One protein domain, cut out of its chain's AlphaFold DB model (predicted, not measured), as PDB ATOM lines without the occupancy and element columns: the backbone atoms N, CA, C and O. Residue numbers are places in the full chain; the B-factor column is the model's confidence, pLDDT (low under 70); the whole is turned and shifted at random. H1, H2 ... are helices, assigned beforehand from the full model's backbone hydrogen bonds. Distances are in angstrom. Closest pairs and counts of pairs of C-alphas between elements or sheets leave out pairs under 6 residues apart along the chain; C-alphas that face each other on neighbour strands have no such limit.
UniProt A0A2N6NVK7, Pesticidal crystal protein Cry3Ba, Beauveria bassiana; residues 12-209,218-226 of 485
ATOM      1  N   TRP A  12       9.650  30.725 -32.492       68.31
ATOM      2  CA  TRP A  12       9.149  31.504 -33.611       68.31
ATOM      3  C   TRP A  12       8.366  30.693 -34.645       68.31
ATOM      4  O   TRP A  12       7.316  31.141 -35.114       68.31
ATOM      5  N   ASP A  13       8.825  29.478 -34.949       71.56
ATOM      6  CA  ASP A  13       8.145  28.590 -35.895       71.56
ATOM      7  C   ASP A  13       6.725  28.229 -35.412       71.56
ATOM      8  O   ASP A  13       5.845  27.957 -36.231       71.56
ATOM      9  N   ASP A  14       6.477  28.308 -34.098       75.44
ATOM     10  CA  ASP A  14       5.165  28.081 -33.484       75.44
ATOM     11  C   ASP A  14       4.330  29.372 -33.315       75.44
ATOM     12  O   ASP A  14       3.098  29.306 -33.230       75.44
ATOM     13  N   MET A  15       4.961  30.550 -33.254       81.81
ATOM     14  CA  MET A  15       4.280  31.847 -33.104       81.81
ATOM     15  C   MET A  15       3.802  32.423 -34.436       81.81
ATOM     16  O   MET A  15       2.651  32.858 -34.532       81.81
ATOM     17  N   ARG A  16       4.655  32.417 -35.467       86.56
ATOM     18  CA  ARG A  16       4.371  33.066 -36.755       86.56
ATOM     19  C   ARG A  16       3.046  32.612 -37.379       86.56
ATOM     20  O   ARG A  16       2.235  33.488 -37.681       86.56
ATOM     21  N   PRO A  17       2.740  31.301 -37.497       86.12
ATOM     22  CA  PRO A  17       1.482  30.863 -38.105       86.12
ATOM     23  C   PRO A  17       0.244  31.370 -37.356       86.12
ATOM     24  O   PRO A  17      -0.811  31.550 -37.961       86.12
ATOM     25  N   LYS A  18       0.358  31.615 -36.041       84.25
ATOM     26  CA  LYS A  18      -0.732  32.177 -35.232       84.25
ATOM     27  C   LYS A  18      -0.966  33.642 -35.587       84.25
ATOM     28  O   LYS A  18      -2.114  34.026 -35.777       84.25
ATOM     29  N   ILE A  19       0.100  34.435 -35.715       86.81
ATOM     30  CA  ILE A  19       0.006  35.846 -36.118       86.81
ATOM     31  C   ILE A  19      -0.562  35.943 -37.538       86.81
ATOM     32  O   ILE A  19      -1.563  36.624 -37.730       86.81
ATOM     33  N   GLU A  20      -0.006  35.191 -38.493       88.75
ATOM     34  CA  GLU A  20      -0.476  35.145 -39.888       88.75
ATOM     35  C   GLU A  20      -1.964  34.783 -39.992       88.75
ATOM     36  O   GLU A  20      -2.713  35.401 -40.753       88.75
ATOM     37  N   ALA A  21      -2.412  33.803 -39.200       86.12
ATOM     38  CA  ALA A  21      -3.815  33.411 -39.146       86.12
ATOM     39  C   ALA A  21      -4.713  34.513 -38.562       86.12
ATOM     40  O   ALA A  21      -5.809  34.726 -39.078       86.12
ATOM     41  N   MET A  22      -4.262  35.214 -37.515       86.50
ATOM     42  CA  MET A  22      -5.031  36.291 -36.883       86.50
ATOM     43  C   MET A  22      -5.160  37.520 -37.780       86.50
ATOM     44  O   MET A  22      -6.226  38.118 -37.808       86.50
ATOM     45  N   ILE A  23      -4.120  37.894 -38.526       87.38
ATOM     46  CA  ILE A  23      -4.172  39.074 -39.407       87.38
ATOM     47  C   ILE A  23      -4.568  38.733 -40.853       87.38
ATOM     48  O   ILE A  23      -4.588  39.604 -41.717       87.38
ATOM     49  N   ASN A  24      -4.871  37.458 -41.129       83.62
ATOM     50  CA  ASN A  24      -5.189  36.930 -42.459       83.62
ATOM     51  C   ASN A  24      -4.160  37.328 -43.535       83.62
ATOM     52  O   ASN A  24      -4.509  37.685 -44.662       83.62
ATOM     53  N   HIS A  25      -2.881  37.255 -43.179       82.81
ATOM     54  CA  HIS A  25      -1.775  37.611 -44.052       82.81
ATOM     55  C   HIS A  25      -0.697  36.544 -43.940       82.81
ATOM     56  O   HIS A  25      -0.177  36.300 -42.857       82.81
ATOM     57  N   LYS A  26      -0.366  35.904 -45.062       85.00
ATOM     58  CA  LYS A  26       0.772  34.990 -45.154       85.00
ATOM     59  C   LYS A  26       1.973  35.697 -45.747       85.00
ATOM     60  O   LYS A  26       1.854  36.329 -46.797       85.00
ATOM     61  N   VAL A  27       3.126  35.522 -45.121       80.50
ATOM     62  CA  VAL A  27       4.392  36.007 -45.667       80.50
ATOM     63  C   VAL A  27       4.765  35.160 -46.883       80.50
ATOM     64  O   VAL A  27       4.620  33.937 -46.886       80.50
ATOM     65  N   GLN A  28       5.223  35.819 -47.947       82.44
ATOM     66  CA  GLN A  28       5.649  35.152 -49.178       82.44
ATOM     67  C   GLN A  28       6.911  34.310 -48.919       82.44
ATOM     68  O   GLN A  28       7.774  34.711 -48.142       82.44
ATOM     69  N   GLU A  29       7.035  33.157 -49.583       82.12
ATOM     70  CA  GLU A  29       8.090  32.165 -49.301       82.12
ATOM     71  C   GLU A  29       9.507  32.756 -49.384       82.12
ATOM     72  O   GLU A  29      10.296  32.576 -48.465       82.12
ATOM     73  N   TYR A  30       9.799  33.584 -50.391       80.38
ATOM     74  CA  TYR A  30      11.120  34.217 -50.509       80.38
ATOM     75  C   TYR A  30      11.447  35.191 -49.357       80.38
ATOM     76  O   TYR A  30      12.611  35.349 -48.977       80.38
ATOM     77  N   HIS A  31      10.441  35.860 -48.777       81.69
ATOM     78  CA  HIS A  31      10.637  36.710 -47.599       81.69
ATOM     79  C   HIS A  31      10.900  35.855 -46.358       81.69
ATOM     80  O   HIS A  31      11.749  36.211 -45.543       81.69
ATOM     81  N   LEU A  32      10.225  34.706 -46.238       81.44
ATOM     82  CA  LEU A  32      10.491  33.737 -45.174       81.44
ATOM     83  C   LEU A  32      11.907  33.173 -45.266       81.44
ATOM     84  O   LEU A  32      12.589  33.121 -44.245       81.44
ATOM     85  N   ASP A  33      12.369  32.829 -46.468       83.88
ATOM     86  CA  ASP A  33      13.742  32.373 -46.698       83.88
ATOM     87  C   ASP A  33      14.754  33.446 -46.294       83.88
ATOM     88  O   ASP A  33      15.750  33.149 -45.631       83.88
ATOM     89  N   THR A  34      14.466  34.711 -46.616       83.69
ATOM     90  CA  THR A  34      15.298  35.847 -46.200       83.69
ATOM     91  C   THR A  34      15.355  35.952 -44.675       83.69
ATOM     92  O   THR A  34      16.448  35.954 -44.113       83.69
ATOM     93  N   ILE A  35      14.206  35.978 -43.993       81.12
ATOM     94  CA  ILE A  35      14.112  36.036 -42.521       81.12
ATOM     95  C   ILE A  35      14.852  34.856 -41.881       81.12
ATOM     96  O   ILE A  35      15.630  35.031 -40.946       81.12
ATOM     97  N   HIS A  36      14.657  33.642 -42.395       83.12
ATOM     98  CA  HIS A  36      15.323  32.440 -41.894       83.12
ATOM     99  C   HIS A  36      16.834  32.477 -42.106       83.12
ATOM    100  O   HIS A  36      17.577  32.054 -41.217       83.12
ATOM    101  N   SER A  37      17.292  33.008 -43.239       85.31
ATOM    102  CA  SER A  37      18.713  33.245 -43.490       85.31
ATOM    103  C   SER A  37      19.291  34.253 -42.495       85.31
ATOM    104  O   SER A  37      20.351  33.995 -41.924       85.31
ATOM    105  N   GLN A  38      18.582  35.355 -42.215       87.12
ATOM    106  CA  GLN A  38      19.023  36.341 -41.221       87.12
ATOM    107  C   GLN A  38      19.089  35.741 -39.808       87.12
ATOM    108  O   GLN A  38      20.075  35.931 -39.100       87.12
ATOM    109  N   LEU A  39      18.095  34.945 -39.403       84.12
ATOM    110  CA  LEU A  39      18.110  34.264 -38.104       84.12
ATOM    111  C   LEU A  39      19.267  33.261 -37.979       84.12
ATOM    112  O   LEU A  39      19.860  33.141 -36.909       84.12
ATOM    113  N   ARG A  40      19.612  32.547 -39.058       85.25
ATOM    114  CA  ARG A  40      20.775  31.648 -39.064       85.25
ATOM    115  C   ARG A  40      22.076  32.427 -38.900       85.25
ATOM    116  O   ARG A  40      22.864  32.087 -38.023       85.25
ATOM    117  N   GLY A  41      22.257  33.486 -39.689       88.25
ATOM    118  CA  GLY A  41      23.431  34.352 -39.584       88.25
ATOM    119  C   GLY A  41      23.573  34.963 -38.190       88.25
ATOM    120  O   GLY A  41      24.676  35.020 -37.652       88.25
ATOM    121  N   LEU A  42      22.454  35.328 -37.557       89.00
ATOM    122  CA  LEU A  42      22.436  35.821 -36.182       89.00
ATOM    123  C   LEU A  42      22.935  34.773 -35.177       89.00
ATOM    124  O   LEU A  42      23.751  35.101 -34.320       89.00
ATOM    125  N   ILE A  43      22.471  33.522 -35.280       88.12
ATOM    126  CA  ILE A  43      22.906  32.425 -34.398       88.12
ATOM    127  C   ILE A  43      24.414  32.185 -34.533       88.12
ATOM    128  O   ILE A  43      25.097  32.067 -33.515       88.12
ATOM    129  N   GLU A  44      24.928  32.154 -35.763       89.19
ATOM    130  CA  GLU A  44      26.354  31.939 -36.032       89.19
ATOM    131  C   GLU A  44      27.209  33.068 -35.438       89.19
ATOM    132  O   GLU A  44      28.149  32.828 -34.677       89.19
ATOM    133  N   ASN A  45      26.817  34.321 -35.685       93.19
ATOM    134  CA  ASN A  45      27.509  35.483 -35.136       93.19
ATOM    135  C   ASN A  45      27.476  35.521 -33.601       93.19
ATOM    136  O   ASN A  45      28.495  35.806 -32.970       93.19
ATOM    137  N   LEU A  46      26.332  35.210 -32.981       91.56
ATOM    138  CA  LEU A  46      26.216  35.124 -31.522       91.56
ATOM    139  C   LEU A  46      27.107  34.021 -30.943       91.56
ATOM    140  O   LEU A  46      27.726  34.224 -29.897       91.56
ATOM    141  N   GLY A  47      27.191  32.869 -31.613       90.50
ATOM    142  CA  GLY A  47      28.091  31.780 -31.238       90.50
ATOM    143  C   GLY A  47      29.552  32.227 -31.232       90.50
ATOM    144  O   GLY A  47      30.255  32.019 -30.238       90.50
ATOM    145  N   ALA A  48      29.976  32.915 -32.294       93.00
ATOM    146  CA  ALA A  48      31.329  33.444 -32.426       93.00
ATOM    147  C   ALA A  48      31.647  34.513 -31.367       93.00
ATOM    148  O   ALA A  48      32.655  34.400 -30.669       93.00
ATOM    149  N   VAL A  49      30.768  35.507 -31.178       93.69
ATOM    150  CA  VAL A  49      30.944  36.557 -30.158       93.69
ATOM    151  C   VAL A  49      31.004  35.957 -28.755       93.69
ATOM    152  O   VAL A  49      31.875  36.321 -27.965       93.69
ATOM    153  N   ARG A  50      30.132  34.993 -28.435       93.44
ATOM    154  CA  ARG A  50      30.143  34.306 -27.135       93.44
ATOM    155  C   ARG A  50      31.470  33.590 -26.881       93.44
ATOM    156  O   ARG A  50      31.956  33.610 -25.749       93.44
ATOM    157  N   LEU A  51      32.040  32.954 -27.905       93.31
ATOM    158  CA  LEU A  51      33.324  32.267 -27.800       93.31
ATOM    159  C   LEU A  51      34.453  33.250 -27.470       93.31
ATOM    160  O   LEU A  51      35.142  33.055 -26.468       93.31
ATOM    161  N   VAL A  52      34.604  34.323 -28.250       93.75
ATOM    162  CA  VAL A  52      35.678  35.308 -28.022       93.75
ATOM    163  C   VAL A  52      35.470  36.109 -26.734       93.75
ATOM    164  O   VAL A  52      36.432  36.433 -26.044       93.75
ATOM    165  N   TYR A  53      34.220  36.347 -26.326       93.00
ATOM    166  CA  TYR A  53      33.907  36.962 -25.034       93.00
ATOM    167  C   TYR A  53      34.367  36.090 -23.860       93.00
ATOM    168  O   TYR A  53      34.942  36.589 -22.888       93.00
ATOM    169  N   LYS A  54      34.152  34.772 -23.949       93.56
ATOM    170  CA  LYS A  54      34.658  33.814 -22.958       93.56
ATOM    171  C   LYS A  54      36.189  33.811 -22.935       93.56
ATOM    172  O   LYS A  54      36.772  33.941 -21.862       93.56
ATOM    173  N   GLN A  55      36.823  33.738 -24.106       93.94
ATOM    174  CA  GLN A  55      38.283  33.754 -24.234       93.94
ATOM    175  C   GLN A  55      38.895  35.025 -23.643       93.94
ATOM    176  O   GLN A  55      39.860  34.929 -22.892       93.94
ATOM    177  N   PHE A  56      38.307  36.197 -23.901       94.44
ATOM    178  CA  PHE A  56      38.729  37.448 -23.275       94.44
ATOM    179  C   PHE A  56      38.658  37.364 -21.757       94.44
ATOM    180  O   PHE A  56      39.645  37.672 -21.097       94.44
ATOM    181  N   ASN A  57      37.529  36.923 -21.197       92.00
ATOM    182  CA  ASN A  57      37.334  36.893 -19.749       92.00
ATOM    183  C   ASN A  57      38.250  35.911 -19.017       92.00
ATOM    184  O   ASN A  57      38.668  36.216 -17.901       92.00
ATOM    185  N   GLU A  58      38.598  34.799 -19.655       94.62
ATOM    186  CA  GLU A  58      39.479  33.764 -19.104       94.62
ATOM    187  C   GLU A  58      40.968  34.007 -19.421       94.62
ATOM    188  O   GLU A  58      41.834  33.313 -18.889       94.62
ATOM    189  N   ALA A  59      41.294  34.991 -20.268       93.88
ATOM    190  CA  ALA A  59      42.668  35.247 -20.686       93.88
ATOM    191  C   ALA A  59      43.551  35.773 -19.539       93.88
ATOM    192  O   ALA A  59      43.139  36.698 -18.825       93.88
ATOM    193  N   PRO A  60      44.801  35.274 -19.413       94.12
ATOM    194  CA  PRO A  60      45.789  35.853 -18.509       94.12
ATOM    195  C   PRO A  60      46.174  37.276 -18.955       94.12
ATOM    196  O   PRO A  60      46.025  37.597 -20.140       94.12
ATOM    197  N   PRO A  61      46.731  38.117 -18.058       92.12
ATOM    198  CA  PRO A  61      47.037  39.522 -18.347       92.12
ATOM    199  C   PRO A  61      47.821  39.741 -19.648       92.12
ATOM    200  O   PRO A  61      47.422  40.572 -20.458       92.12
ATOM    201  N   GLN A  62      48.856  38.933 -19.910       92.56
ATOM    202  CA  GLN A  62      49.667  39.026 -21.133       92.56
ATOM    203  C   GLN A  62      48.909  38.775 -22.451       92.56
ATOM    204  O   GLN A  62      49.359  39.221 -23.499       92.56
ATOM    205  N   ASN A  63      47.761  38.087 -22.421       92.94
ATOM    206  CA  ASN A  63      46.946  37.819 -23.613       92.94
ATOM    207  C   ASN A  63      45.688  38.694 -23.676       92.94
ATOM    208  O   ASN A  63      44.935  38.614 -24.648       92.94
ATOM    209  N   ARG A  64      45.431  39.504 -22.642       91.31
ATOM    210  CA  ARG A  64      44.163  40.217 -22.471       91.31
ATOM    211  C   ARG A  64      43.921  41.239 -23.578       91.31
ATOM    212  O   ARG A  64      42.802  41.324 -24.066       91.31
ATOM    213  N   GLU A  65      44.962  41.953 -24.000       92.88
ATOM    214  CA  GLU A  65      44.889  42.944 -25.081       92.88
ATOM    215  C   GLU A  65      44.509  42.294 -26.417       92.88
ATOM    216  O   GLU A  65      43.502  42.663 -27.014       92.88
ATOM    217  N   ARG A  66      45.232  41.240 -26.824       92.69
ATOM    218  CA  ARG A  66      44.938  40.482 -28.051       92.69
ATOM    219  C   ARG A  66      43.523  39.896 -28.050       92.69
ATOM    220  O   ARG A  66      42.829  39.943 -29.060       92.69
ATOM    221  N   GLN A  67      43.084  39.330 -26.927       94.69
ATOM    222  CA  GLN A  67      41.726  38.786 -26.819       94.69
ATOM    223  C   GLN A  67      40.661  39.892 -26.788       94.69
ATOM    224  O   GLN A  67      39.553  39.691 -27.282       94.69
ATOM    225  N   GLY A  68      41.000  41.068 -26.254       94.69
ATOM    226  CA  GLY A  68      40.159  42.260 -26.315       94.69
ATOM    227  C   GLY A  68      39.959  42.719 -27.755       94.69
ATOM    228  O   GLY A  68      38.823  42.942 -28.168       94.69
ATOM    229  N   GLU A  69      41.034  42.753 -28.543       93.19
ATOM    230  CA  GLU A  69      40.975  43.086 -29.966       93.19
ATOM    231  C   GLU A  69      40.097  42.104 -30.756       93.19
ATOM    232  O   GLU A  69      39.218  42.543 -31.501       93.19
ATOM    233  N   LEU A  70      40.253  40.792 -30.548       94.50
ATOM    234  CA  LEU A  70      39.388  39.787 -31.179       94.50
ATOM    235  C   LEU A  70      37.915  39.989 -30.804       94.50
ATOM    236  O   LEU A  70      37.043  40.002 -31.675       94.50
ATOM    237  N   LEU A  71      37.622  40.215 -29.521       95.69
ATOM    238  CA  LEU A  71      36.263  40.509 -29.072       95.69
ATOM    239  C   LEU A  71      35.706  41.769 -29.748       95.69
ATOM    240  O   LEU A  71      34.568  41.756 -30.214       95.69
ATOM    241  N   ARG A  72      36.502  42.834 -29.856       95.62
ATOM    242  CA  ARG A  72      36.118  44.086 -30.522       95.62
ATOM    243  C   ARG A  72      35.752  43.871 -31.990       95.62
ATOM    244  O   ARG A  72      34.723  44.389 -32.427       95.62
ATOM    245  N   LEU A  73      36.550  43.098 -32.727       95.12
ATOM    246  CA  LEU A  73      36.319  42.783 -34.142       95.12
ATOM    247  C   LEU A  73      35.001  42.023 -34.339       95.12
ATOM    248  O   LEU A  73      34.113  42.493 -35.054       95.12
ATOM    249  N   HIS A  74      34.824  40.904 -33.633       95.75
ATOM    250  CA  HIS A  74      33.606  40.093 -33.716       95.75
ATOM    251  C   HIS A  74      32.363  40.854 -33.234       95.75
ATOM    252  O   HIS A  74      31.292  40.739 -33.831       95.75
ATOM    253  N   HIS A  75      32.496  41.662 -32.180       95.75
ATOM    254  CA  HIS A  75      31.416  42.508 -31.684       95.75
ATOM    255  C   HIS A  75      30.969  43.528 -32.735       95.75
ATOM    256  O   HIS A  75      29.772  43.659 -32.999       95.75
ATOM    257  N   ASN A  76      31.911  44.247 -33.358       94.56
ATOM    258  CA  ASN A  76      31.581  45.185 -34.430       94.56
ATOM    259  C   ASN A  76      30.938  44.463 -35.619       94.56
ATOM    260  O   ASN A  76      29.935  44.936 -36.147       94.56
ATOM    261  N   ALA A  77      31.468  43.306 -36.014       95.62
ATOM    262  CA  ALA A  77      30.931  42.551 -37.137       95.62
ATOM    263  C   ALA A  77      29.476  42.112 -36.913       95.62
ATOM    264  O   ALA A  77      28.635  42.323 -37.791       95.62
ATOM    265  N   LEU A  78      29.138  41.621 -35.714       95.12
ATOM    266  CA  LEU A  78      27.752  41.304 -35.363       95.12
ATOM    267  C   LEU A  78      26.864  42.564 -35.291       95.12
ATOM    268  O   LEU A  78      25.732  42.528 -35.774       95.12
ATOM    269  N   LEU A  79      27.354  43.698 -34.771       93.00
ATOM    270  CA  LEU A  79      26.599  44.963 -34.816       93.00
ATOM    271  C   LEU A  79      26.269  45.382 -36.254       93.00
ATOM    272  O   LEU A  79      25.143  45.801 -36.537       93.00
ATOM    273  N   MET A  80      27.227  45.260 -37.174       91.44
ATOM    274  CA  MET A  80      27.009  45.597 -38.579       91.44
ATOM    275  C   MET A  80      26.062  44.610 -39.265       91.44
ATOM    276  O   MET A  80      25.187  45.033 -40.022       91.44
ATOM    277  N   PHE A  81      26.161  43.321 -38.944       93.88
ATOM    278  CA  PHE A  81      25.191  42.318 -39.378       93.88
ATOM    279  C   PHE A  81      23.763  42.659 -38.915       93.88
ATOM    280  O   PHE A  81      22.821  42.620 -39.707       93.88
ATOM    281  N   LEU A  82      23.585  43.059 -37.652       91.81
ATOM    282  CA  LEU A  82      22.280  43.474 -37.121       91.81
ATOM    283  C   LEU A  82      21.728  44.699 -37.859       91.81
ATOM    284  O   LEU A  82      20.559  44.720 -38.234       91.81
ATOM    285  N   ARG A  83      22.571  45.689 -38.159       90.38
ATOM    286  CA  ARG A  83      22.158  46.871 -38.935       90.38
ATOM    287  C   ARG A  83      21.737  46.539 -40.363       90.38
ATOM    288  O   ARG A  83      20.800  47.150 -40.864       90.38
ATOM    289  N   ALA A  84      22.409  45.589 -41.007       89.38
ATOM    290  CA  ALA A  84      22.029  45.116 -42.335       89.38
ATOM    291  C   ALA A  84      20.737  44.279 -42.316       89.38
ATOM    292  O   ALA A  84      19.948  44.356 -43.258       89.38
ATOM    293  N   SER A  85      20.516  43.490 -41.259       89.94
ATOM    294  CA  SER A  85      19.392  42.549 -41.166       89.94
ATOM    295  C   SER A  85      18.087  43.187 -40.685       89.94
ATOM    296  O   SER A  85      17.032  42.851 -41.217       89.94
ATOM    297  N   ILE A  86      18.132  44.134 -39.743       90.81
ATOM    298  CA  ILE A  86      16.936  44.742 -39.134       90.81
ATOM    299  C   ILE A  86      15.932  45.315 -40.150       90.81
ATOM    300  O   ILE A  86      14.747  44.999 -40.016       90.81
ATOM    301  N   PRO A  87      16.345  46.051 -41.202       89.25
ATOM    302  CA  PRO A  87      15.413  46.556 -42.212       89.25
ATOM    303  C   PRO A  87      14.583  45.460 -42.897       89.25
ATOM    304  O   PRO A  87      13.448  45.701 -43.299       89.25
ATOM    305  N   HIS A  88      15.100  44.230 -42.991       87.12
ATOM    306  CA  HIS A  88      14.353  43.111 -43.568       87.12
ATOM    307  C   HIS A  88      13.163  42.680 -42.700       87.12
ATOM    308  O   HIS A  88      12.189  42.161 -43.243       87.12
ATOM    309  N   TYR A  89      13.195  42.924 -41.386       88.00
ATOM    310  CA  TYR A  89      12.056  42.693 -40.491       88.00
ATOM    311  C   TYR A  89      11.071  43.869 -40.456       88.00
ATOM    312  O   TYR A  89      10.005  43.743 -39.860       88.00
ATOM    313  N   GLN A  90      11.425  45.003 -41.065       89.81
ATOM    314  CA  GLN A  90      10.614  46.224 -41.073       89.81
ATOM    315  C   GLN A  90       9.918  46.483 -42.408       89.81
ATOM    316  O   GLN A  90       9.235  47.489 -42.565       89.81
ATOM    317  N   MET A  91      10.075  45.586 -43.384       86.62
ATOM    318  CA  MET A  91       9.416  45.740 -44.675       86.62
ATOM    319  C   MET A  91       7.898  45.754 -44.482       86.62
ATOM    320  O   MET A  91       7.331  44.792 -43.966       86.62
ATOM    321  N   GLU A  92       7.245  46.817 -44.953       85.56
ATOM    322  CA  GLU A  92       5.816  47.103 -44.751       85.56
ATOM    323  C   GLU A  92       4.912  45.880 -44.980       85.56
ATOM    324  O   GLU A  92       4.027  45.575 -44.181       85.56
ATOM    325  N   ARG A  93       5.199  45.107 -46.034       83.06
ATOM    326  CA  ARG A  93       4.429  43.917 -46.421       83.06
ATOM    327  C   ARG A  93       4.424  42.799 -45.384       83.06
ATOM    328  O   ARG A  93       3.545  41.954 -45.443       83.06
ATOM    329  N   HIS A  94       5.370  42.738 -44.457       86.50
ATOM    330  CA  HIS A  94       5.380  41.702 -43.421       86.50
ATOM    331  C   HIS A  94       5.761  42.222 -42.041       86.50
ATOM    332  O   HIS A  94       5.849  41.411 -41.127       86.50
ATOM    333  N   ALA A  95       5.877  43.540 -41.864       90.38
ATOM    334  CA  ALA A  95       6.290  44.205 -40.629       90.38
ATOM    335  C   ALA A  95       5.545  43.699 -39.384       90.38
ATOM    336  O   ALA A  95       6.172  43.389 -38.375       90.38
ATOM    337  N   VAL A  96       4.217  43.537 -39.467       93.00
ATOM    338  CA  VAL A  96       3.401  43.003 -38.359       93.00
ATOM    339  C   VAL A  96       3.765  41.555 -38.040       93.00
ATOM    340  O   VAL A  96       3.888  41.184 -36.874       93.00
ATOM    341  N   VAL A  97       3.942  40.722 -39.069       91.00
ATOM    342  CA  VAL A  97       4.283  39.309 -38.884       91.00
ATOM    343  C   VAL A  97       5.706  39.163 -38.371       91.00
ATOM    344  O   VAL A  97       5.928  38.321 -37.522       91.00
ATOM    345  N   SER A  98       6.663  39.964 -38.832       90.25
ATOM    346  CA  SER A  98       8.062  39.909 -38.393       90.25
ATOM    347  C   SER A  98       8.353  40.741 -37.145       90.25
ATOM    348  O   SER A  98       9.505  40.798 -36.722       90.25
ATOM    349  N   LEU A  99       7.353  41.376 -36.527       93.50
ATOM    350  CA  LEU A  99       7.574  42.262 -35.384       93.50
ATOM    351  C   LEU A  99       8.278  41.567 -34.196       93.50
ATOM    352  O   LEU A  99       9.170  42.177 -33.604       93.50
ATOM    353  N   PRO A 100       7.985  40.296 -33.855       92.00
ATOM    354  CA  PRO A 100       8.750  39.583 -32.830       92.00
ATOM    355  C   PRO A 100      10.194  39.247 -33.238       92.00
ATOM    356  O   PRO A 100      11.086  39.318 -32.392       92.00
ATOM    357  N   ASP A 101      10.457  38.946 -34.517       88.50
ATOM    358  CA  ASP A 101      11.830  38.769 -35.026       88.50
ATOM    359  C   ASP A 101      12.614  40.084 -34.942       88.50
ATOM    360  O   ASP A 101      13.762  40.113 -34.485       88.50
ATOM    361  N   PHE A 102      11.965  41.188 -35.327       93.06
ATOM    362  CA  PHE A 102      12.495  42.533 -35.153       93.06
ATOM    363  C   PHE A 102      12.834  42.794 -33.685       93.06
ATOM    364  O   PHE A 102      13.953  43.205 -33.394       93.06
ATOM    365  N   ALA A 103      11.913  42.527 -32.754       93.75
ATOM    366  CA  ALA A 103      12.125  42.780 -31.330       93.75
ATOM    367  C   ALA A 103      13.301  41.978 -30.763       93.75
ATOM    368  O   ALA A 103      14.079  42.508 -29.967       93.75
ATOM    369  N   LEU A 104      13.485  40.729 -31.198       90.38
ATOM    370  CA  LEU A 104      14.644  39.923 -30.822       90.38
ATOM    371  C   LEU A 104      15.951  40.552 -31.329       90.38
ATOM    372  O   LEU A 104      16.876  40.768 -30.542       90.38
ATOM    373  N   ALA A 105      16.022  40.875 -32.623       91.56
ATOM    374  CA  ALA A 105      17.211  41.472 -33.232       91.56
ATOM    375  C   ALA A 105      17.537  42.851 -32.629       91.56
ATOM    376  O   ALA A 105      18.690  43.124 -32.292       91.56
ATOM    377  N   ALA A 106      16.517  43.687 -32.425       94.12
ATOM    378  CA  ALA A 106      16.616  44.990 -31.779       94.12
ATOM    379  C   ALA A 106      17.111  44.869 -30.331       94.12
ATOM    380  O   ALA A 106      18.021  45.595 -29.937       94.12
ATOM    381  N   THR A 107      16.580  43.913 -29.561       94.06
ATOM    382  CA  THR A 107      17.026  43.656 -28.183       94.06
ATOM    383  C   THR A 107      18.507  43.301 -28.142       94.06
ATOM    384  O   THR A 107      19.252  43.893 -27.363       94.06
ATOM    385  N   ILE A 108      18.954  42.386 -29.007       92.56
ATOM    386  CA  ILE A 108      20.367  41.994 -29.088       92.56
ATOM    387  C   ILE A 108      21.229  43.201 -29.462       92.56
ATOM    388  O   ILE A 108      22.240  43.451 -28.810       92.56
ATOM    389  N   GLN A 109      20.819  43.980 -30.464       93.88
ATOM    390  CA  GLN A 109      21.572  45.156 -30.888       93.88
ATOM    391  C   GLN A 109      21.717  46.178 -29.756       93.88
ATOM    392  O   GLN A 109      22.817  46.663 -29.508       93.88
ATOM    393  N   ILE A 110      20.631  46.490 -29.050       93.06
ATOM    394  CA  ILE A 110      20.643  47.462 -27.950       93.06
ATOM    395  C   ILE A 110      21.509  46.955 -26.791       93.06
ATOM    396  O   ILE A 110      22.303  47.729 -26.253       93.06
ATOM    397  N   MET A 111      21.414  45.669 -26.436       91.50
ATOM    398  CA  MET A 111      22.283  45.060 -25.422       91.50
ATOM    399  C   MET A 111      23.761  45.178 -25.806       91.50
ATOM    400  O   MET A 111      24.565  45.623 -24.992       91.50
ATOM    401  N   MET A 112      24.115  44.866 -27.055       91.19
ATOM    402  CA  MET A 112      25.488  44.987 -27.552       91.19
ATOM    403  C   MET A 112      26.007  46.428 -27.520       91.19
ATOM    404  O   MET A 112      27.128  46.678 -27.076       91.19
ATOM    405  N   LEU A 113      25.192  47.397 -27.950       91.75
ATOM    406  CA  LEU A 113      25.546  48.815 -27.852       91.75
ATOM    407  C   LEU A 113      25.809  49.205 -26.386       91.75
ATOM    408  O   LEU A 113      26.818  49.843 -26.095       91.75
ATOM    409  N   GLY A 114      24.950  48.774 -25.458       89.75
ATOM    410  CA  GLY A 114      25.124  48.994 -24.020       89.75
ATOM    411  C   GLY A 114      26.396  48.361 -23.448       89.75
ATOM    412  O   GLY A 114      27.151  49.022 -22.730       89.75
ATOM    413  N   ASP A 115      26.677  47.106 -23.795       89.75
ATOM    414  CA  ASP A 115      27.856  46.383 -23.314       89.75
ATOM    415  C   ASP A 115      29.162  47.009 -23.812       89.75
ATOM    416  O   ASP A 115      30.125  47.115 -23.044       89.75
ATOM    417  N   ALA A 116      29.194  47.483 -25.060       90.81
ATOM    418  CA  ALA A 116      30.340  48.208 -25.593       90.81
ATOM    419  C   ALA A 116      30.565  49.548 -24.886       90.81
ATOM    420  O   ALA A 116      31.708  49.919 -24.639       90.81
ATOM    421  N   LEU A 117      29.510  50.266 -24.499       89.44
ATOM    422  CA  LEU A 117      29.659  51.505 -23.724       89.44
ATOM    423  C   LEU A 117      30.222  51.238 -22.326       89.44
ATOM    424  O   LEU A 117      31.011  52.035 -21.821       89.44
ATOM    425  N   LYS A 118      29.856  50.104 -21.723       88.88
ATOM    426  CA  LYS A 118      30.318  49.711 -20.390       88.88
ATOM    427  C   LYS A 118      31.751  49.175 -20.383       88.88
ATOM    428  O   LYS A 118      32.512  49.485 -19.472       88.88
ATOM    429  N   ASN A 119      32.110  48.357 -21.369       90.44
ATOM    430  CA  ASN A 119      33.337  47.553 -21.337       90.44
ATOM    431  C   ASN A 119      34.284  47.819 -22.516       90.44
ATOM    432  O   ASN A 119      35.405  47.318 -22.530       90.44
ATOM    433  N   GLY A 120      33.861  48.599 -23.510       90.94
ATOM    434  CA  GLY A 120      34.527  48.675 -24.805       90.94
ATOM    435  C   GLY A 120      35.942  49.237 -24.773       90.94
ATOM    436  O   GLY A 120      36.761  48.809 -25.580       90.94
ATOM    437  N   LEU A 121      36.274  50.110 -23.813       92.44
ATOM    438  CA  LEU A 121      37.660  50.559 -23.607       92.44
ATOM    439  C   LEU A 121      38.592  49.377 -23.300       92.44
ATOM    440  O   LEU A 121      39.677  49.291 -23.861       92.44
ATOM    441  N   ALA A 122      38.146  48.428 -22.470       90.50
ATOM    442  CA  ALA A 122      38.916  47.228 -22.139       90.50
ATOM    443  C   ALA A 122      39.021  46.244 -23.317       90.50
ATOM    444  O   ALA A 122      39.876  45.362 -23.308       90.50
ATOM    445  N   TRP A 123      38.154  46.386 -24.321       93.12
ATOM    446  CA  TRP A 123      38.208  45.633 -25.575       93.12
ATOM    447  C   TRP A 123      39.038  46.360 -26.648       93.12
ATOM    448  O   TRP A 123      39.223  45.842 -27.743       93.12
ATOM    449  N   GLY A 124      39.533  47.570 -26.368       91.56
ATOM    450  CA  GLY A 124      40.318  48.368 -27.311       91.56
ATOM    451  C   GLY A 124      39.493  49.255 -28.251       91.56
ATOM    452  O   GLY A 124      40.005  49.695 -29.279       91.56
ATOM    453  N   TYR A 125      38.214  49.525 -27.956       91.31
ATOM    454  CA  TYR A 125      37.487  50.592 -28.654       91.31
ATOM    455  C   TYR A 125      38.053  51.963 -28.279       91.31
ATOM    456  O   TYR A 125      38.352  52.229 -27.116       91.31
ATOM    457  N   THR A 126      38.138  52.864 -29.259       90.56
ATOM    458  CA  THR A 126      38.544  54.252 -29.012       90.56
ATOM    459  C   THR A 126      37.386  55.075 -28.433       90.56
ATOM    460  O   THR A 126      36.215  54.768 -28.692       90.56
ATOM    461  N   PRO A 127      37.664  56.162 -27.693       88.88
ATOM    462  CA  PRO A 127      36.626  57.065 -27.193       88.88
ATOM    463  C   PRO A 127      35.730  57.652 -28.293       88.88
ATOM    464  O   PRO A 127      34.539  57.875 -28.071       88.88
ATOM    465  N   GLU A 128      36.277  57.912 -29.481       85.25
ATOM    466  CA  GLU A 128      35.532  58.372 -30.659       85.25
ATOM    467  C   GLU A 128      34.524  57.315 -31.119       85.25
ATOM    468  O   GLU A 128      33.371  57.637 -31.407       85.25
ATOM    469  N   PHE A 129      34.934  56.045 -31.136       87.88
ATOM    470  CA  PHE A 129      34.057  54.940 -31.506       87.88
ATOM    471  C   PHE A 129      32.938  54.753 -30.479       87.88
ATOM    472  O   PHE A 129      31.779  54.568 -30.845       87.88
ATOM    473  N   LEU A 130      33.256  54.856 -29.187       89.25
ATOM    474  CA  LEU A 130      32.259  54.757 -28.117       89.25
ATOM    475  C   LEU A 130      31.250  55.914 -28.151       89.25
ATOM    476  O   LEU A 130      30.073  55.695 -27.873       89.25
ATOM    477  N   ARG A 131      31.662  57.120 -28.565       88.62
ATOM    478  CA  ARG A 131      30.727  58.225 -28.852       88.62
ATOM    479  C   ARG A 131      29.760  57.867 -29.983       88.62
ATOM    480  O   ARG A 131      28.557  58.028 -29.812       88.62
ATOM    481  N   ALA A 132      30.250  57.286 -31.078       84.31
ATOM    482  CA  ALA A 132      29.381  56.822 -32.161       84.31
ATOM    483  C   ALA A 132      28.408  55.708 -31.720       84.31
ATOM    484  O   ALA A 132      27.248  55.708 -32.130       84.31
ATOM    485  N   ILE A 133      28.848  54.778 -30.862       88.62
ATOM    486  CA  ILE A 133      27.970  53.761 -30.256       88.62
ATOM    487  C   ILE A 133      26.889  54.419 -29.389       88.62
ATOM    488  O   ILE A 133      25.728  54.018 -29.462       88.62
ATOM    489  N   ARG A 134      27.241  55.435 -28.589       89.50
ATOM    490  CA  ARG A 134      26.285  56.183 -27.756       89.50
ATOM    491  C   ARG A 134      25.224  56.865 -28.614       89.50
ATOM    492  O   ARG A 134      24.040  56.773 -28.296       89.50
ATOM    493  N   ASP A 135      25.639  57.521 -29.691       86.06
ATOM    494  CA  ASP A 135      24.725  58.208 -30.604       86.06
ATOM    495  C   ASP A 135      23.771  57.232 -31.303       86.06
ATOM    496  O   ASP A 135      22.593  57.553 -31.474       86.06
ATOM    497  N   ASP A 136      24.253  56.040 -31.675       86.56
ATOM    498  CA  ASP A 136      23.413  54.980 -32.245       86.56
ATOM    499  C   ASP A 136      22.422  54.442 -31.206       86.56
ATOM    500  O   ASP A 136      21.225  54.380 -31.477       86.56
ATOM    501  N   LEU A 137      22.875  54.153 -29.981       89.56
ATOM    502  CA  LEU A 137      21.996  53.723 -28.890       89.56
ATOM    503  C   LEU A 137      20.879  54.741 -28.637       89.56
ATOM    504  O   LEU A 137      19.706  54.365 -28.582       89.56
ATOM    505  N   ASN A 138      21.224  56.025 -28.526       88.88
ATOM    506  CA  ASN A 138      20.251  57.096 -28.315       88.88
ATOM    507  C   ASN A 138      19.271  57.202 -29.491       88.88
ATOM    508  O   ASN A 138      18.070  57.351 -29.279       88.88
ATOM    509  N   ALA A 139      19.760  57.064 -30.727       87.38
ATOM    510  CA  ALA A 139      18.916  57.060 -31.919       87.38
ATOM    511  C   ALA A 139      17.936  55.879 -31.940       87.38
ATOM    512  O   ALA A 139      16.776  56.059 -32.295       87.38
ATOM    513  N   LYS A 140      18.384  54.675 -31.562       90.25
ATOM    514  CA  LYS A 140      17.546  53.464 -31.571       90.25
ATOM    515  C   LYS A 140      16.541  53.417 -30.431       90.25
ATOM    516  O   LYS A 140      15.497  52.798 -30.586       90.25
ATOM    517  N   THR A 141      16.840  54.048 -29.302       91.25
ATOM    518  CA  THR A 141      15.984  54.014 -28.106       91.25
ATOM    519  C   THR A 141      15.155  55.280 -27.908       91.25
ATOM    520  O   THR A 141      14.283  55.294 -27.050       91.25
ATOM    521  N   GLY A 142      15.427  56.354 -28.655       88.56
ATOM    522  CA  GLY A 142      14.786  57.657 -28.455       88.56
ATOM    523  C   GLY A 142      15.266  58.406 -27.204       88.56
ATOM    524  O   GLY A 142      14.705  59.454 -26.866       88.56
ATOM    525  N   LEU A 143      16.297  57.909 -26.506       84.75
ATOM    526  CA  LEU A 143      16.873  58.564 -25.329       84.75
ATOM    527  C   LEU A 143      17.353  59.984 -25.654       84.75
ATOM    528  O   LEU A 143      18.042  60.217 -26.649       84.75
ATOM    529  N   GLY A 144      16.991  60.939 -24.795       72.94
ATOM    530  CA  GLY A 144      17.408  62.339 -24.912       72.94
ATOM    531  C   GLY A 144      16.719  63.126 -26.032       72.94
ATOM    532  O   GLY A 144      17.056  64.287 -26.242       72.94
ATOM    533  N   THR A 145      15.769  62.513 -26.745       76.06
ATOM    534  CA  THR A 145      14.944  63.179 -27.767       76.06
ATOM    535  C   THR A 145      13.458  62.981 -27.483       76.06
ATOM    536  O   THR A 145      12.767  63.937 -27.147       76.06
ATOM    537  N   LYS A 146      12.975  61.738 -27.558       81.88
ATOM    538  CA  LYS A 146      11.576  61.367 -27.292       81.88
ATOM    539  C   LYS A 146      11.367  60.865 -25.866       81.88
ATOM    540  O   LYS A 146      10.287  61.022 -25.305       81.88
ATOM    541  N   ILE A 147      12.411  60.295 -25.266       80.69
ATOM    542  CA  ILE A 147      12.385  59.756 -23.907       80.69
ATOM    543  C   ILE A 147      13.293  60.596 -23.012       80.69
ATOM    544  O   ILE A 147      14.524  60.539 -23.096       80.69
ATOM    545  N   ASN A 148      12.663  61.343 -22.107       79.56
ATOM    546  CA  ASN A 148      13.332  62.129 -21.072       79.56
ATOM    547  C   ASN A 148      13.666  61.236 -19.866       79.56
ATOM    548  O   ASN A 148      13.005  61.287 -18.829       79.56
ATOM    549  N   ALA A 149      14.663  60.364 -20.024       81.88
ATOM    550  CA  ALA A 149      15.091  59.444 -18.975       81.88
ATOM    551  C   ALA A 149      15.928  60.150 -17.895       81.88
ATOM    552  O   ALA A 149      16.770  60.997 -18.196       81.88
ATOM    553  N   VAL A 150      15.733  59.765 -16.630       83.81
ATOM    554  CA  VAL A 150      16.490  60.305 -15.488       83.81
ATOM    555  C   VAL A 150      17.787  59.505 -15.314       83.81
ATOM    556  O   VAL A 150      17.709  58.303 -15.041       83.81
ATOM    557  N   PRO A 151      18.980  60.114 -15.452       81.81
ATOM    558  CA  PRO A 151      20.240  59.407 -15.244       81.81
ATOM    559  C   PRO A 151      20.417  58.995 -13.776       81.81
ATOM    560  O   PRO A 151      20.087  59.750 -12.859       81.81
ATOM    561  N   LYS A 152      20.989  57.815 -13.524       79.81
ATOM    562  CA  LYS A 152      21.499  57.451 -12.195       79.81
ATOM    563  C   LYS A 152      22.774  58.247 -11.911       79.81
ATOM    564  O   LYS A 152      23.492  58.622 -12.832       79.81
ATOM    565  N   ARG A 153      23.102  58.463 -10.630       58.06
ATOM    566  CA  ARG A 153      24.268  59.263 -10.179       58.06
ATOM    567  C   ARG A 153      25.628  58.833 -10.764       58.06
ATOM    568  O   ARG A 153      26.585  59.585 -10.653       58.06
ATOM    569  N   THR A 154      25.718  57.647 -11.361       54.50
ATOM    570  CA  THR A 154      26.921  57.075 -11.985       54.50
ATOM    571  C   THR A 154      26.947  57.177 -13.514       54.50
ATOM    572  O   THR A 154      27.893  56.690 -14.128       54.50
ATOM    573  N   ALA A 155      25.926  57.753 -14.154       51.16
ATOM    574  CA  ALA A 155      25.877  57.863 -15.607       51.16
ATOM    575  C   ALA A 155      26.900  58.890 -16.119       51.16
ATOM    576  O   ALA A 155      26.959  60.022 -15.635       51.16
ATOM    577  N   LEU A 156      27.684  58.509 -17.131       48.00
ATOM    578  CA  LEU A 156      28.494  59.449 -17.902       48.00
ATOM    579  C   LEU A 156      27.552  60.460 -18.571       48.00
ATOM    580  O   LEU A 156      26.688  60.077 -19.358       48.00
ATOM    581  N   ALA A 157      27.707  61.747 -18.252       40.34
ATOM    582  CA  ALA A 157      26.957  62.816 -18.899       40.34
ATOM    583  C   ALA A 157      27.342  62.881 -20.388       40.34
ATOM    584  O   ALA A 157      28.405  63.384 -20.743       40.34
ATOM    585  N   GLY A 158      26.495  62.335 -21.260       44.19
ATOM    586  CA  GLY A 158      26.625  62.475 -22.707       44.19
ATOM    587  C   GLY A 158      25.803  63.662 -23.188       44.19
ATOM    588  O   GLY A 158      24.576  63.600 -23.191       44.19
ATOM    589  N   THR A 159      26.467  64.743 -23.585       41.59
ATOM    590  CA  THR A 159      25.841  65.840 -24.323       41.59
ATOM    591  C   THR A 159      25.500  65.368 -25.736       41.59
ATOM    592  O   THR A 159      26.360  64.884 -26.470       41.59
ATOM    593  N   SER A 160      24.233  65.504 -26.124       42.03
ATOM    594  CA  SER A 160      23.772  65.325 -27.499       42.03
ATOM    595  C   SER A 160      24.371  66.426 -28.380       42.03
ATOM    596  O   SER A 160      23.882  67.552 -28.416       42.03
ATOM    597  N   ALA A 161      25.462  66.124 -29.083       37.00
ATOM    598  CA  ALA A 161      26.124  67.079 -29.966       37.00
ATOM    599  C   ALA A 161      26.057  66.641 -31.439       37.00
ATOM    600  O   ALA A 161      26.964  66.000 -31.951       37.00
ATOM    601  N   GLY A 162      25.010  67.095 -32.139       38.84
ATOM    602  CA  GLY A 162      25.028  67.339 -33.588       38.84
ATOM    603  C   GLY A 162      24.812  66.141 -34.524       38.84
ATOM    604  O   GLY A 162      24.898  64.984 -34.147       38.84
ATOM    605  N   ILE A 163      24.514  66.448 -35.791       40.38
ATOM    606  CA  ILE A 163      24.221  65.501 -36.887       40.38
ATOM    607  C   ILE A 163      25.515  64.967 -37.554       40.38
ATOM    608  O   ILE A 163      25.518  63.898 -38.161       40.38
ATOM    609  N   ALA A 164      26.644  65.669 -37.387       35.44
ATOM    610  CA  ALA A 164      27.963  65.313 -37.929       35.44
ATOM    611  C   ALA A 164      28.634  64.020 -37.377       35.44
ATOM    612  O   ALA A 164      29.311  63.345 -38.156       35.44
ATOM    613  N   PRO A 165      28.462  63.606 -36.100       49.12
ATOM    614  CA  PRO A 165      29.105  62.409 -35.542       49.12
ATOM    615  C   PRO A 165      28.658  61.093 -36.190       49.12
ATOM    616  O   PRO A 165      29.443  60.150 -36.281       49.12
ATOM    617  N   ARG A 166      27.412  61.017 -36.684       52.94
ATOM    618  CA  ARG A 166      26.829  59.775 -37.224       52.94
ATOM    619  C   ARG A 166      27.529  59.285 -38.494       52.94
ATOM    620  O   ARG A 166      27.769  58.088 -38.634       52.94
ATOM    621  N   ALA A 167      27.892  60.196 -39.399       53.22
ATOM    622  CA  ALA A 167      28.592  59.849 -40.638       53.22
ATOM    623  C   ALA A 167      30.027  59.355 -40.372       53.22
ATOM    624  O   ALA A 167      30.471  58.379 -40.976       53.22
ATOM    625  N   ILE A 168      30.721  59.986 -39.416       57.84
ATOM    626  CA  ILE A 168      32.071  59.594 -38.987       57.84
ATOM    627  C   ILE A 168      32.031  58.217 -38.303       57.84
ATOM    628  O   ILE A 168      32.839  57.344 -38.616       57.84
ATOM    629  N   GLY A 169      31.045  57.992 -37.428       70.19
ATOM    630  CA  GLY A 169      30.826  56.709 -36.760       70.19
ATOM    631  C   GLY A 169      30.579  55.551 -37.728       70.19
ATOM    632  O   GLY A 169      31.190  54.492 -37.587       70.19
ATOM    633  N   HIS A 170      29.745  55.767 -38.750       76.94
ATOM    634  CA  HIS A 170      29.484  54.764 -39.784       76.94
ATOM    635  C   HIS A 170      30.749  54.410 -40.581       76.94
ATOM    636  O   HIS A 170      31.019  53.231 -40.807       76.94
ATOM    637  N   GLY A 171      31.554  55.409 -40.963       80.81
ATOM    638  CA  GLY A 171      32.820  55.189 -41.668       80.81
ATOM    639  C   GLY A 171      33.801  54.322 -40.871       80.81
ATOM    640  O   GLY A 171      34.319  53.339 -41.400       80.81
ATOM    641  N   LEU A 172      33.985  54.624 -39.581       83.31
ATOM    642  CA  LEU A 172      34.861  53.855 -38.685       83.31
ATOM    643  C   LEU A 172      34.395  52.401 -38.518       83.31
ATOM    644  O   LEU A 172      35.204  51.475 -38.529       83.31
ATOM    645  N   GLN A 173      33.086  52.190 -38.386       86.31
ATOM    646  CA  GLN A 173      32.492  50.860 -38.232       86.31
ATOM    647  C   GLN A 173      32.603  50.011 -39.504       86.31
ATOM    648  O   GLN A 173      32.904  48.816 -39.416       86.31
ATOM    649  N   MET A 174      32.423  50.623 -40.679       90.25
ATOM    650  CA  MET A 174      32.603  49.962 -41.976       90.25
ATOM    651  C   MET A 174      34.066  49.617 -42.252       90.25
ATOM    652  O   MET A 174      34.348  48.518 -42.730       90.25
ATOM    653  N   GLN A 175      35.002  50.508 -41.912       90.56
ATOM    654  CA  GLN A 175      36.432  50.210 -42.012       90.56
ATOM    655  C   GLN A 175      36.801  49.024 -41.115       90.56
ATOM    656  O   GLN A 175      37.401  48.061 -41.588       90.56
ATOM    657  N   LEU A 176      36.353  49.042 -39.856       91.81
ATOM    658  CA  LEU A 176      36.610  47.952 -38.920       91.81
ATOM    659  C   LEU A 176      36.016  46.619 -39.397       91.81
ATOM    660  O   LEU A 176      36.644  45.577 -39.231       91.81
ATOM    661  N   LEU A 177      34.830  46.633 -40.014       95.12
ATOM    662  CA  LEU A 177      34.241  45.439 -40.623       95.12
ATOM    663  C   LEU A 177      35.094  44.915 -41.786       95.12
ATOM    664  O   LEU A 177      35.354  43.717 -41.852       95.12
ATOM    665  N   SER A 178      35.557  45.800 -42.673       95.75
ATOM    666  CA  SER A 178      36.443  45.426 -43.782       95.75
ATOM    667  C   SER A 178      37.740  44.790 -43.282       95.75
ATOM    668  O   SER A 178      38.179  43.773 -43.819       95.75
ATOM    669  N   ASP A 179      38.343  45.369 -42.242       94.12
ATOM    670  CA  ASP A 179      39.555  44.834 -41.621       94.12
ATOM    671  C   ASP A 179      39.296  43.479 -40.957       94.12
ATOM    672  O   ASP A 179      40.086  42.554 -41.136       94.12
ATOM    673  N   THR A 180      38.150  43.332 -40.282       95.81
ATOM    674  CA  THR A 180      37.723  42.072 -39.653       95.81
ATOM    675  C   THR A 180      37.560  40.955 -40.684       95.81
ATOM    676  O   THR A 180      38.015  39.839 -40.451       95.81
ATOM    677  N   ILE A 181      36.953  41.242 -41.843       97.25
ATOM    678  CA  ILE A 181      36.794  40.269 -42.936       97.25
ATOM    679  C   ILE A 181      38.166  39.815 -43.441       97.25
ATOM    680  O   ILE A 181      38.433  38.617 -43.482       97.25
ATOM    681  N   ARG A 182      39.053  40.765 -43.762       96.12
ATOM    682  CA  ARG A 182      40.402  40.469 -44.267       96.12
ATOM    683  C   ARG A 182      41.221  39.652 -43.267       96.12
ATOM    684  O   ARG A 182      41.925  38.725 -43.660       96.12
ATOM    685  N   GLN A 183      41.138  39.993 -41.983       95.31
ATOM    686  CA  GLN A 183      41.818  39.248 -40.929       95.31
ATOM    687  C   GLN A 183      41.243  37.839 -40.779       95.31
ATOM    688  O   GLN A 183      42.009  36.881 -40.741       95.31
ATOM    689  N   GLY A 184      39.916  37.696 -40.763       95.06
ATOM    690  CA  GLY A 184      39.272  36.389 -40.669       95.06
ATOM    691  C   GLY A 184      39.626  35.464 -41.832       95.06
ATOM    692  O   GLY A 184      39.849  34.276 -41.617       95.06
ATOM    693  N   GLU A 185      39.749  36.001 -43.048       95.88
ATOM    694  CA  GLU A 185      40.227  35.244 -44.212       95.88
ATOM    695  C   GLU A 185      41.686  34.806 -44.057       95.88
ATOM    696  O   GLU A 185      42.012  33.650 -44.327       95.88
ATOM    697  N   ALA A 186      42.560  35.704 -43.596       95.44
ATOM    698  CA  ALA A 186      43.978  35.409 -43.400       95.44
ATOM    699  C   ALA A 186      44.225  34.390 -42.273       95.44
ATOM    700  O   ALA A 186      45.136  33.568 -42.370       95.44
ATOM    701  N   GLU A 187      43.418  34.433 -41.214       93.44
ATOM    702  CA  GLU A 187      43.519  33.542 -40.054       93.44
ATOM    703  C   GLU A 187      42.694  32.251 -40.195       93.44
ATOM    704  O   GLU A 187      42.753  31.386 -39.319       93.44
ATOM    705  N   GLY A 188      41.936  32.092 -41.284       93.25
ATOM    706  CA  GLY A 188      41.147  30.888 -41.549       93.25
ATOM    707  C   GLY A 188      39.952  30.708 -40.609       93.25
ATOM    708  O   GLY A 188      39.649  29.583 -40.204       93.25
ATOM    709  N   TRP A 189      39.274  31.796 -40.231       94.00
ATOM    710  CA  TRP A 189      38.029  31.724 -39.460       94.00
ATOM    711  C   TRP A 189      36.887  31.105 -40.292       94.00
ATOM    712  O   TRP A 189      37.009  30.890 -41.497       94.00
ATOM    713  N   SER A 190      35.758  30.800 -39.638       94.12
ATOM    714  CA  SER A 190      34.586  30.173 -40.272       94.12
ATOM    715  C   SER A 190      34.166  30.908 -41.554       94.12
ATOM    716  O   SER A 190      33.821  32.089 -41.517       94.12
ATOM    717  N   ALA A 191      34.166  30.197 -42.687       93.81
ATOM    718  CA  ALA A 191      33.757  30.756 -43.976       93.81
ATOM    719  C   ALA A 191      32.284  31.197 -43.964       93.81
ATOM    720  O   ALA A 191      31.960  32.253 -44.497       93.81
ATOM    721  N   GLU A 192      31.412  30.437 -43.288       91.69
ATOM    722  CA  GLU A 192      30.000  30.799 -43.116       91.69
ATOM    723  C   GLU A 192      29.865  32.123 -42.355       91.69
ATOM    724  O   GLU A 192      29.129  33.013 -42.781       91.69
ATOM    725  N   LEU A 193      30.637  32.302 -41.280       93.88
ATOM    726  CA  LEU A 193      30.658  33.540 -40.505       93.88
ATOM    727  C   LEU A 193      31.157  34.724 -41.350       93.88
ATOM    728  O   LEU A 193      30.494  35.761 -41.401       93.88
ATOM    729  N   ILE A 194      32.282  34.562 -42.052       96.25
ATOM    730  CA  ILE A 194      32.847  35.603 -42.924       96.25
ATOM    731  C   ILE A 194      31.859  35.991 -44.033       96.25
ATOM    732  O   ILE A 194      31.715  37.176 -44.341       96.25
ATOM    733  N   ASP A 195      31.131  35.032 -44.604       95.44
ATOM    734  CA  ASP A 195      30.118  35.308 -45.623       95.44
ATOM    735  C   ASP A 195      28.976  36.171 -45.076       95.44
ATOM    736  O   ASP A 195      28.539  37.103 -45.761       95.44
ATOM    737  N   THR A 196      28.537  35.960 -43.827       95.31
ATOM    738  CA  THR A 196      27.545  36.860 -43.205       95.31
ATOM    739  C   THR A 196      28.057  38.299 -43.101       95.31
ATOM    740  O   THR A 196      27.305  39.250 -43.334       95.31
ATOM    741  N   TRP A 197      29.348  38.482 -42.818       96.38
ATOM    742  CA  TRP A 197      29.979  39.798 -42.708       96.38
ATOM    743  C   TRP A 197      30.135  40.476 -44.064       96.38
ATOM    744  O   TRP A 197      29.846  41.667 -44.186       96.38
ATOM    745  N   LYS A 198      30.521  39.729 -45.102       96.12
ATOM    746  CA  LYS A 198      30.588  40.225 -46.486       96.12
ATOM    747  C   LYS A 198      29.221  40.654 -47.004       96.12
ATOM    748  O   LYS A 198      29.107  41.700 -47.650       96.12
ATOM    749  N   GLN A 199      28.177  39.883 -46.702       92.81
ATOM    750  CA  GLN A 199      26.798  40.239 -47.040       92.81
ATOM    751  C   GLN A 199      26.369  41.527 -46.330       92.81
ATOM    752  O   GLN A 199      25.829  42.423 -46.981       92.81
ATOM    753  N   ALA A 200      26.658  41.657 -45.031       91.94
ATOM    754  CA  ALA A 200      26.377  42.874 -44.274       91.94
ATOM    755  C   ALA A 200      27.135  44.085 -44.842       91.94
ATOM    756  O   ALA A 200      26.527  45.119 -45.114       91.94
ATOM    757  N   TYR A 201      28.438  43.936 -45.098       93.25
ATOM    758  CA  TYR A 201      29.274  44.975 -45.697       93.25
ATOM    759  C   TYR A 201      28.696  45.441 -47.037       93.25
ATOM    760  O   TYR A 201      28.506  46.636 -47.254       93.25
ATOM    761  N   SER A 202      28.345  44.502 -47.915       91.50
ATOM    762  CA  SER A 202      27.743  44.800 -49.220       91.50
ATOM    763  C   SER A 202      26.398  45.517 -49.079       91.50
ATOM    764  O   SER A 202      26.161  46.531 -49.734       91.50
ATOM    765  N   ALA A 203      25.529  45.036 -48.185       86.81
ATOM    766  CA  ALA A 203      24.212  45.615 -47.935       86.81
ATOM    767  C   ALA A 203      24.273  47.067 -47.441       86.81
ATOM    768  O   ALA A 203      23.401  47.857 -47.799       86.81
ATOM    769  N   LEU A 204      25.284  47.398 -46.636       85.94
ATOM    770  CA  LEU A 204      25.472  48.713 -46.017       85.94
ATOM    771  C   LEU A 204      26.312  49.673 -46.871       85.94
ATOM    772  O   LEU A 204      26.239  50.884 -46.682       85.94
ATOM    773  N   SER A 205      27.097  49.145 -47.813       83.31
ATOM    774  CA  SER A 205      27.900  49.947 -48.751       83.31
ATOM    775  C   SER A 205      27.060  50.515 -49.896       83.31
ATOM    776  O   SER A 205      27.363  51.581 -50.431       83.31
ATOM    777  N   VAL A 206      25.991  49.816 -50.281       72.00
ATOM    778  CA  VAL A 206      25.017  50.317 -51.252       72.00
ATOM    779  C   VAL A 206      24.110  51.312 -50.531       72.00
ATOM    780  O   VAL A 206      23.432  50.943 -49.574       72.00
ATOM    781  N   GLN A 207      24.049  52.565 -50.996       52.56
ATOM    782  CA  GLN A 207      22.984  53.494 -50.599       52.56
ATOM    783  C   GLN A 207      21.639  52.893 -51.036       52.56
ATOM    784  O   GLN A 207      21.192  53.106 -52.163       52.56
ATOM    785  N   ARG A 208      21.013  52.075 -50.183       47.50
ATOM    786  CA  ARG A 208      19.722  51.441 -50.464       47.50
ATOM    787  C   ARG A 208      18.645  52.527 -50.516       47.50
ATOM    788  O   ARG A 208      18.060  52.855 -49.495       47.50
ATOM    789  N   ARG A 209      18.372  53.060 -51.709       37.72
ATOM    790  CA  ARG A 209      17.163  53.860 -51.981       37.72
ATOM    791  C   ARG A 209      15.886  53.007 -51.973       37.72
ATOM    792  O   ARG A 209      14.823  53.560 -51.753       37.72
ATOM    793  N   GLU A 218      10.784  59.639 -41.579       50.19
ATOM    794  CA  GLU A 218      11.628  59.781 -40.397       50.19
ATOM    795  C   GLU A 218      12.063  58.387 -39.919       50.19
ATOM    796  O   GLU A 218      11.222  57.526 -39.666       50.19
ATOM    797  N   VAL A 219      13.374  58.139 -39.800       67.44
ATOM    798  CA  VAL A 219      13.879  56.873 -39.244       67.44
ATOM    799  C   VAL A 219      13.409  56.778 -37.796       67.44
ATOM    800  O   VAL A 219      13.986  57.410 -36.910       67.44
ATOM    801  N   LEU A 220      12.351  56.002 -37.571       81.81
ATOM    802  CA  LEU A 220      11.778  55.804 -36.249       81.81
ATOM    803  C   LEU A 220      12.787  55.094 -35.341       81.81
ATOM    804  O   LEU A 220      13.459  54.136 -35.738       81.81
ATOM    805  N   ASP A 221      12.873  55.549 -34.094       91.38
ATOM    806  CA  ASP A 221      13.434  54.751 -33.011       91.38
ATOM    807  C   ASP A 221      12.614  53.466 -32.829       91.38
ATOM    808  O   ASP A 221      11.446  53.367 -33.218       91.38
ATOM    809  N   TYR A 222      13.241  52.454 -32.240       94.56
ATOM    810  CA  TYR A 222      12.647  51.132 -32.125       94.56
ATOM    811  C   TYR A 222      11.390  51.102 -31.247       94.56
ATOM    812  O   TYR A 222      10.443  50.437 -31.669       94.56
ATOM    813  N   PRO A 223      11.312  51.804 -30.094       95.00
ATOM    814  CA  PRO A 223      10.064  51.900 -29.338       95.00
ATOM    815  C   PRO A 223       8.900  52.458 -30.168       95.00
ATOM    816  O   PRO A 223       7.848  51.824 -30.229       95.00
ATOM    817  N   THR A 224       9.110  53.572 -30.878       93.94
ATOM    818  CA  THR A 224       8.068  54.183 -31.724       93.94
ATOM    819  C   THR A 224       7.643  53.252 -32.864       93.94
ATOM    820  O   THR A 224       6.451  53.076 -33.110       93.94
ATOM    821  N   TYR A 225       8.600  52.613 -33.549       95.00
ATOM    822  CA  TYR A 225       8.297  51.641 -34.606       95.00
ATOM    823  C   TYR A 225       7.471  50.457 -34.079       95.00
ATOM    824  O   TYR A 225       6.512  50.027 -34.726       95.00
ATOM    825  N   VAL A 226       7.828  49.932 -32.901       96.62
ATOM    826  CA  VAL A 226       7.112  48.825 -32.256       96.62
ATOM    827  C   VAL A 226       5.675  49.208 -31.944       96.62
ATOM    828  O   VAL A 226       4.773  48.450 -32.293       96.62
TER     829      VAL A 226
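This is residues 12 to 209 and 218 to 226 of the 485 residues of the protein "Pesticidal crystal protein Cry3Ba" of Beauveria bassiana (UniProt A0A2N6NVK7). Three long helices, H2, H3 and H4, form an up-and-down bundle, each running against the one before it in the chain, and H5 folds back beside H4. The hairpin of H6 and H7 crosses one side of these helices, H6 over H5 and H3, H7 over H3 and H2, while H1 lies out at one end of the body, the end where the short H8 sits by H4 and H5. Residues 148 to 155, in the long link from H5 to H6, stick out. The printed part has 207 residues with eight named helices, H1 to H8 in order, and no named strand; its class is all helix. It is compact, with a radius of gyration of the C-alphas of 18.0 A and spans of 58 by 45 by 32 A.

H1, residues 12 to 23, touches no helix. H2, residues 29 to 58, and H3, residues 61 to 89, form a hairpin at a shallow tilt of 15 degrees; their closest C-alphas, those of Phe 56 and Gln 67, are 4.8 A apart. H3 is the hub, touching four helices. It forms a hairpin with H4, residues 99 to 123, at 25 degrees, closest at the C-alphas of Gly 68 and Trp 123, 4.0 A. H1 is close to H4 but not clearly touching, the C-alphas of Trp 12 and Asp 101 being 7.9 A apart. H4, with a kink of 57 degrees near residue 117, forms a hairpin with H5, residues 127 to 141, closest at the C-alphas of Leu 113 and Ile 133, 6.0 A. H6, residues 164 to 187, touches H3 with residues 173 to 180 alone, at a steep tilt of 66 degrees; the closest C-alphas, of Ala 77 and Leu 177, are 5.6 A apart. H7, residues 191 to 205, touches H3 at a steep tilt of 58 degrees, closest at the C-alphas of Phe 81 and Ala 200, 5.1 A. H8, residues 222 to 226, touches H5, closest at the C-alphas of Lys 140 and Tyr 222, 5.5 A. In H2, H5, H7 and H8 every O i to N i+4 pair is within hydrogen-bond range; in H1 6 of 8 are, in H3 20 of 25, in H4 19 of 21 and in H6 19 of 20.

H1 begins at C-alpha 12, (9.149, 31.504, -33.611). From first to last C-alpha H2 measures 43.6 A, H3 41.5 A, H4 32.3 A and H6 35.4 A. H8 ends at C-alpha 226, (7.112, 48.825, -32.256).

The C-alphas of Asn 24 and Gln 62 are the two farthest apart, 58.9 A. Residues 210 to 217 are cut out, with 14.1 A between C-alphas 209 and 218. The link from H5 to H6 is long, 22 residues. The pLDDT is under 70 at residues 12, 153 to 168, 207 to 209 and 218 to 219.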